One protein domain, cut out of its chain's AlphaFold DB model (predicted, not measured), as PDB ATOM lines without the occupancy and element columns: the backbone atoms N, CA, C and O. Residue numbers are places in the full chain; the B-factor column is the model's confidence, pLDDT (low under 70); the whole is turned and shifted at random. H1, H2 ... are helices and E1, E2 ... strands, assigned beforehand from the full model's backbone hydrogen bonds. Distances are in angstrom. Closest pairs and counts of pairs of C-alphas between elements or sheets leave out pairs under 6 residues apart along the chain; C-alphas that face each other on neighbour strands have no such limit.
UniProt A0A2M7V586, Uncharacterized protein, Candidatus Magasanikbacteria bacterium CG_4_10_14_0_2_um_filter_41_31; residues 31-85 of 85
ATOM      1  N   HIS A  31     171.880 106.231 214.686       93.38
ATOM      2  CA  HIS A  31     170.521 105.820 215.012       93.38
ATOM      3  C   HIS A  31     170.491 104.381 215.501       93.38
ATOM      4  O   HIS A  31     170.927 103.480 214.795       93.38
ATOM      5  N   VAL A  32     169.911 104.157 216.671       94.31
ATOM      6  CA  VAL A  32     169.550 102.832 217.167       94.31
ATOM      7  C   VAL A  32     168.074 102.612 216.858       94.31
ATOM      8  O   VAL A  32     167.221 103.360 217.336       94.31
ATOM      9  N   VAL A  33     167.773 101.616 216.031       93.38
ATOM     10  CA  VAL A  33     166.423 101.334 215.519       93.38
ATOM     11  C   VAL A  33     166.052  99.879 215.747       93.38
ATOM     12  O   VAL A  33     166.882  98.988 215.569       93.38
ATOM     13  N   LYS A  34     164.785  99.627 216.091       92.69
ATOM     14  CA  LYS A  34     164.257  98.264 216.133       92.69
ATOM     15  C   LYS A  34     164.224  97.680 214.717       92.69
ATOM     16  O   LYS A  34     163.824  98.343 213.764       92.69
ATOM     17  N   HIS A  35     164.643  96.428 214.608       90.88
ATOM     18  CA  HIS A  35     164.592  95.603 213.407       90.88
ATOM     19  C   HIS A  35     163.922  94.263 213.736       90.88
ATOM     20  O   HIS A  35     163.813  93.898 214.910       90.88
ATOM     21  N   GLU A  36     163.498  93.506 212.726       89.94
ATOM     22  CA  GLU A  36     162.851  92.195 212.908       89.94
ATOM     23  C   GLU A  36     163.717  91.251 213.752       89.94
ATOM     24  O   GLU A  36     163.259  90.686 214.739       89.94
ATOM     25  N   LYS A  37     165.012  91.190 213.433       91.00
ATOM     26  CA  LYS A  37     166.000  90.315 214.084       91.00
ATOM     27  C   LYS A  37     166.648  90.880 215.357       91.00
ATOM     28  O   LYS A  37     167.547  90.250 215.886       91.00
ATOM     29  N   GLY A  38     166.265  92.077 215.817       93.44
ATOM     30  CA  GLY A  38     166.926  92.706 216.971       93.44
ATOM     31  C   GLY A  38     166.928  94.230 216.925       93.44
ATOM     32  O   GLY A  38     165.916  94.852 216.602       93.44
ATOM     33  N   TRP A  39     168.059  94.828 217.266       94.62
ATOM     34  CA  TRP A  39     168.314  96.262 217.293       94.62
ATOM     35  C   TRP A  39     169.505  96.595 216.422       94.62
ATOM     36  O   TRP A  39     170.525  95.922 216.460       94.62
ATOM     37  N   VAL A  40     169.366  97.634 215.614       94.31
ATOM     38  CA  VAL A  40     170.315  97.948 214.554       94.31
ATOM     39  C   VAL A  40     170.882  99.334 214.767       94.31
ATOM     40  O   VAL A  40     170.136 100.286 214.999       94.31
ATOM     41  N   VAL A  41     172.199  99.449 214.626       93.06
ATOM     42  CA  VAL A  41     172.901 100.734 214.633       93.06
ATOM     43  C   VAL A  41     173.093 101.202 213.192       93.06
ATOM     44  O   VAL A  41     173.865 100.623 212.428       93.06
ATOM     45  N   LYS A  42     172.374 102.259 212.806       90.31
ATOM     46  CA  LYS A  42     172.435 102.884 211.483       90.31
ATOM     47  C   LYS A  42     173.156 104.220 211.539       90.31
ATOM     48  O   LYS A  42     172.893 105.056 212.397       90.31
ATOM     49  N   LYS A  43     174.004 104.460 210.549       88.62
ATOM     50  CA  LYS A  43     174.609 105.761 210.276       88.62
ATOM     51  C   LYS A  43     174.346 106.105 208.820       88.62
ATOM     52  O   LYS A  43     174.452 105.228 207.963       88.62
ATOM     53  N   ILE A  44     174.008 107.357 208.532       81.25
ATOM     54  CA  ILE A  44     173.817 107.783 207.145       81.25
ATOM     55  C   ILE A  44     175.132 107.612 206.374       81.25
ATOM     56  O   ILE A  44     176.190 108.045 206.830       81.25
ATOM     57  N   GLY A  45     175.050 106.933 205.227       75.56
ATOM     58  CA  GLY A  45     176.200 106.579 204.390       75.56
ATOM     59  C   GLY A  45     176.982 105.341 204.848       75.56
ATOM     60  O   GLY A  45     177.960 104.988 204.202       75.56
ATOM     61  N   GLY A  46     176.580 104.677 205.940       76.25
ATOM     62  CA  GLY A  46     177.150 103.389 206.345       76.25
ATOM     63  C   GLY A  46     176.461 102.222 205.638       76.25
ATOM     64  O   GLY A  46     175.235 102.162 205.617       76.25
ATOM     65  N   THR A  47     177.242 101.297 205.083       68.19
ATOM     66  CA  THR A  47     176.752 100.108 204.358       68.19
ATOM     67  C   THR A  47     176.488  98.905 205.261       68.19
ATOM     68  O   THR A  47     175.677  98.054 204.914       68.19
ATOM     69  N   GLN A  48     177.151  98.822 206.417       69.75
ATOM     70  CA  GLN A  48     176.989  97.722 207.368       69.75
ATOM     71  C   GLN A  48     176.287  98.194 208.635       69.75
ATOM     72  O   GLN A  48     176.602  99.252 209.188       69.75
ATOM     73  N   HIS A  49     175.338  97.383 209.100       82.06
ATOM     74  CA  HIS A  49     174.597  97.653 210.319       82.06
ATOM     75  C   HIS A  49     174.609  96.416 211.224       82.06
ATOM     76  O   HIS A  49     173.904  95.449 210.924       82.06
ATOM     77  N   PRO A  50     175.405  96.417 212.306       85.94
ATOM     78  CA  PRO A  50     175.387  95.317 213.257       85.94
ATOM     79  C   PRO A  50     174.002  95.203 213.907       85.94
ATOM     80  O   PRO A  50     173.360  96.218 214.206       85.94
ATOM     81  N   ILE A  51     173.549  93.959 214.080       93.50
ATOM     82  CA  ILE A  51     172.304  93.601 214.763       93.50
ATOM     83  C   ILE A  51     172.673  93.124 216.169       93.50
ATOM     84  O   ILE A  51     173.580  92.312 216.324       93.50
ATOM     85  N   PHE A  52     171.961  93.631 217.167       95.50
ATOM     86  CA  PHE A  52     172.095  93.281 218.578       95.50
ATOM     87  C   PHE A  52     170.775  92.735 219.108       95.50
ATOM     88  O   PHE A  52     169.707  93.158 218.660       95.50
ATOM     89  N   ASP A  53     170.827  91.860 220.103       94.00
ATOM     90  CA  ASP A  53     169.615  91.283 220.690       94.00
ATOM     91  C   ASP A  53     168.832  92.325 221.499       94.00
ATOM     92  O   ASP A  53     167.600  92.405 221.420       94.00
ATOM     93  N   THR A  54     169.548  93.198 222.216       95.06
ATOM     94  CA  THR A  54     168.956  94.216 223.088       95.06
ATOM     95  C   THR A  54     169.184  95.643 222.586       95.06
ATOM     96  O   THR A  54     170.127  95.953 221.854       95.06
ATOM     97  N   GLN A  55     168.290  96.543 223.004       94.06
ATOM     98  CA  GLN A  55     168.414  97.978 222.744       94.06
ATOM     99  C   GLN A  55     169.654  98.556 223.423       94.06
ATOM    100  O   GLN A  55     170.309  99.434 222.868       94.06
ATOM    101  N   GLU A  56     169.951  98.063 224.624       94.38
ATOM    102  CA  GLU A  56     171.053  98.522 225.454       94.38
ATOM    103  C   GLU A  56     172.406  98.201 224.811       94.38
ATOM    104  O   GLU A  56     173.283  99.062 224.767       94.38
ATOM    105  N   ASP A  57     172.565  97.010 224.232       94.75
ATOM    106  CA  ASP A  57     173.806  96.630 223.548       94.75
ATOM    107  C   ASP A  57     174.031  97.458 222.282       94.75
ATOM    108  O   ASP A  57     175.137  97.949 222.038       94.75
ATOM    109  N   ALA A  58     172.963  97.695 221.517       94.75
ATOM    110  CA  ALA A  58     173.012  98.586 220.365       94.75
ATOM    111  C   ALA A  58     173.344 100.032 220.774       94.75
ATOM    112  O   ALA A  58     174.118 100.707 220.092       94.75
ATOM    113  N   GLU A  59     172.798 100.508 221.894       94.50
ATOM    114  CA  GLU A  59     173.078 101.831 222.454       94.50
ATOM    115  C   GLU A  59     174.542 101.957 222.896       94.50
ATOM    116  O   GLU A  59     175.235 102.879 222.459       94.50
ATOM    117  N   LYS A  60     175.057 100.988 223.662       94.62
ATOM    118  CA  LYS A  60     176.475 100.916 224.054       94.62
ATOM    119  C   LYS A  60     177.385 100.910 222.830       94.62
ATOM    120  O   LYS A  60     178.384 101.632 222.793       94.62
ATOM    121  N   HIS A  61     177.042 100.131 221.806       93.38
ATOM    122  CA  HIS A  61     177.807 100.087 220.567       93.38
ATOM    123  C   HIS A  61     177.784 101.431 219.824       93.38
ATOM    124  O   HIS A  61     178.829 101.917 219.390       93.38
ATOM    125  N   ALA A  62     176.619 102.072 219.722       92.31
ATOM    126  CA  ALA A  62     176.478 103.387 219.104       92.31
ATOM    127  C   ALA A  62     177.273 104.475 219.848       92.31
ATOM    128  O   ALA A  62     177.920 105.304 219.207       92.31
ATOM    129  N   LEU A  63     177.277 104.448 221.184       92.56
ATOM    130  CA  LEU A  63     178.050 105.373 222.016       92.56
ATOM    131  C   LEU A  63     179.562 105.179 221.843       92.56
ATOM    132  O   LEU A  63     180.286 106.165 221.756       92.56
ATOM    133  N   ARG A  64     180.047 103.942 221.677       91.19
ATOM    134  CA  ARG A  64     181.465 103.682 221.346       91.19
ATOM    135  C   ARG A  64     181.875 104.259 219.988       91.19
ATOM    136  O   ARG A  64     183.014 104.674 219.813       91.19
ATOM    137  N   GLN A  65     180.954 104.308 219.025       87.62
ATOM    138  CA  GLN A  65     181.201 104.906 217.707       87.62
ATOM    139  C   GLN A  65     181.033 106.434 217.679       87.62
ATOM    140  O   GLN A  65     181.338 107.086 216.669       87.62
ATOM    141  N   LYS A  66     180.504 107.025 218.755       86.00
ATOM    142  CA  LYS A  66     180.204 108.450 218.838       86.00
ATOM    143  C   LYS A  66     181.500 109.260 218.794       86.00
ATOM    144  O   LYS A  66     182.307 109.251 219.716       86.00
ATOM    145  N   LYS A  67     181.687 110.023 217.715       80.50
ATOM    146  CA  LYS A  67     182.687 111.102 217.657       80.50
ATOM    147  C   LYS A  67     182.129 112.350 218.348       80.50
ATOM    148  O   LYS A  67     180.913 112.494 218.434       80.50
ATOM    149  N   LYS A  68     182.989 113.296 218.753       71.50
ATOM    150  CA  LYS A  68     182.598 114.542 219.459       71.50
ATOM    151  C   LYS A  68     181.433 115.318 218.811       71.50
ATOM    152  O   LYS A  68     180.692 115.986 219.517       71.50
ATOM    153  N   ALA A  69     181.263 115.227 217.489       65.44
ATOM    154  CA  ALA A  69     180.213 115.929 216.746       65.44
ATOM    155  C   ALA A  69     178.909 115.128 216.550       65.44
ATOM    156  O   ALA A  69     177.914 115.692 216.099       65.44
ATOM    157  N   ASN A  70     178.898 113.828 216.854       81.62
ATOM    158  CA  ASN A  70     177.763 112.964 216.546       81.62
ATOM    159  C   ASN A  70     176.844 112.827 217.757       81.62
ATOM    160  O   ASN A  70     177.289 112.663 218.891       81.62
ATOM    161  N   THR A  71     175.544 112.840 217.495       90.44
ATOM    162  CA  THR A  71     174.516 112.535 218.491       90.44
ATOM    163  C   THR A  71     174.009 111.116 218.267       90.44
ATOM    164  O   THR A  71     173.849 110.705 217.117       90.44
ATOM    165  N   VAL A  72     173.753 110.372 219.344       93.06
ATOM    166  CA  VAL A  72     173.092 109.066 219.262       93.06
ATOM    167  C   VAL A  72     171.598 109.262 219.513       93.06
ATOM    168  O   VAL A  72     171.189 109.883 220.498       93.06
ATOM    169  N   TYR A  73     170.790 108.756 218.590       94.12
ATOM    170  CA  TYR A  73     169.336 108.802 218.616       94.12
ATOM    171  C   TYR A  73     168.798 107.387 218.731       94.12
ATOM    172  O   TYR A  73     169.118 106.536 217.905       94.12
ATOM    173  N   VAL A  74     167.942 107.142 219.711       94.44
ATOM    174  CA  VAL A  74     167.328 105.833 219.907       94.44
ATOM    175  C   VAL A  74     165.839 105.939 219.621       94.44
ATOM    176  O   VAL A  74     165.144 106.759 220.219       94.44
ATOM    177  N   HIS A  75     165.368 105.123 218.685       93.31
ATOM    178  CA  HIS A  75     163.968 105.063 218.283       93.31
ATOM    179  C   HIS A  75     163.237 104.080 219.196       93.31
ATOM    180  O   HIS A  75     163.532 102.884 219.199       93.31
ATOM    181  N   GLY A  76     162.317 104.601 220.003       88.31
ATOM    182  CA  GLY A  76     161.432 103.811 220.846       88.31
ATOM    183  C   GLY A  76     160.362 103.089 220.028       88.31
ATOM    184  O   GLY A  76     160.052 103.459 218.895       88.31
ATOM    185  N   ARG A  77     159.765 102.051 220.622       83.00
ATOM    186  CA  ARG A  77     158.621 101.335 220.021       83.00
ATOM    187  C   ARG A  77     157.352 102.193 219.966       83.00
ATOM    188  O   ARG A  77     156.456 101.900 219.190       83.00
ATOM    189  N   ASP A  78     157.302 103.248 220.772       86.62
ATOM    190  CA  ASP A  78     156.229 104.241 220.842       86.62
ATOM    191  C   ASP A  78     156.347 105.337 219.765       86.62
ATOM    192  O   ASP A  78     155.600 106.313 219.785       86.62
ATOM    193  N   GLY A  79     157.313 105.212 218.847       83.06
ATOM    194  CA  GLY A  79     157.580 106.205 217.810       83.06
ATOM    195  C   GLY A  79     158.313 107.450 218.315       83.06
ATOM    196  O   GLY A  79     158.594 108.351 217.521       83.06
ATOM    197  N   ARG A  80     158.668 107.522 219.606       90.31
ATOM    198  CA  ARG A  80     159.465 108.629 220.141       90.31
ATOM    199  C   ARG A  80     160.947 108.399 219.880       90.31
ATOM    200  O   ARG A  80     161.450 107.278 219.916       90.31
ATOM    201  N   ILE A  81     161.671 109.491 219.654       90.56
ATOM    202  CA  ILE A  81     163.124 109.470 219.481       90.56
ATOM    203  C   ILE A  81     163.751 110.124 220.706       90.56
ATOM    204  O   ILE A  81     163.539 111.311 220.954       90.56
ATOM    205  N   LYS A  82     164.550 109.357 221.452       92.69
ATOM    206  CA  LYS A  82     165.336 109.875 222.579       92.69
ATOM    207  C   LYS A  82     166.772 110.150 222.146       92.69
ATOM    208  O   LYS A  82     167.349 109.414 221.344       92.69
ATOM    209  N   ARG A  83     167.354 111.215 222.692       90.00
ATOM    210  CA  ARG A  83     168.789 111.493 222.594       90.00
ATOM    211  C   ARG A  83     169.501 110.812 223.754       90.00
ATOM    212  O   ARG A  83     169.025 110.906 224.880       90.00
ATOM    213  N   VAL A  84     170.633 110.175 223.480       86.88
ATOM    214  CA  VAL A  84     171.473 109.544 224.508       86.88
ATOM    215  C   VAL A  84     172.902 110.086 224.430       86.88
ATOM    216  O   VAL A  84     173.395 110.441 223.347       86.88
ATOM    217  N   HIS A  85     173.517 110.266 225.600       79.06
ATOM    218  CA  HIS A  85     174.749 111.033 225.784       79.06
ATOM    219  C   HIS A  85     175.932 110.145 226.127       79.06
ATOM    220  O   HIS A  85     175.777 109.273 226.998       79.06
TER     221      HIS A  85
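AT A GLANCE: This is residues 31 to 85 of the 85 residues of an uncharacterized protein of Candidatus Magasanikbacteria bacterium CG_4_10_14_0_2_um_filter_41_31 (UniProt A0A2M7V586). Two strand hairpins, E1 with E2 and E3 with E4, join side by side into one strongly twisted sheet, and H1 packs over one face, making two layers. The printed part has 55 residues, with four named strands and one named helix, in the order E1 E2 H1 E3 E4, class mixed. The sheet, E2 E1 E3 E4, is mixed. The whole is compact, radius of gyration of the C-alphas 10.4 A, spanning 30 by 24 by 19 A.

HOW THE PARTS SIT: E1, residues 31 to 35, and E2, residues 38 to 43, form an antiparallel hairpin; N 33 and O 40, 2.9 A apart, are within hydrogen-bond range. H1, residues 55 to 64, is on the sheet; its closest C-alphas to E2 are Gln 55 and Trp 39, 5.7 A. In H1 every O i to N i+4 pair is within range. E3, residues 72 to 75, is parallel to E1, with N 32 and O 73 at 2.8 A. E4, residues 81 to 84, forms an antiparallel hairpin with E3, with N 74 and O 82 at 2.9 A.

IN THESE COORDINATES: E1, 11.9 A long, begins at C-alpha 31, (170.521, 105.820, 215.012). E2 measures 16.6 A, H1 14.3 A, E3 10.0 A. E4, 9.7 A, ends at C-alpha 84, (171.473, 109.544, 224.508).

THE WHOLE: The farthest C-alphas, Glu 36 and Lys 68, are 30.5 A apart. The printed part has no cut. E2 to H1 is a long link. Residues 47 to 48 and 69 have pLDDT under 70.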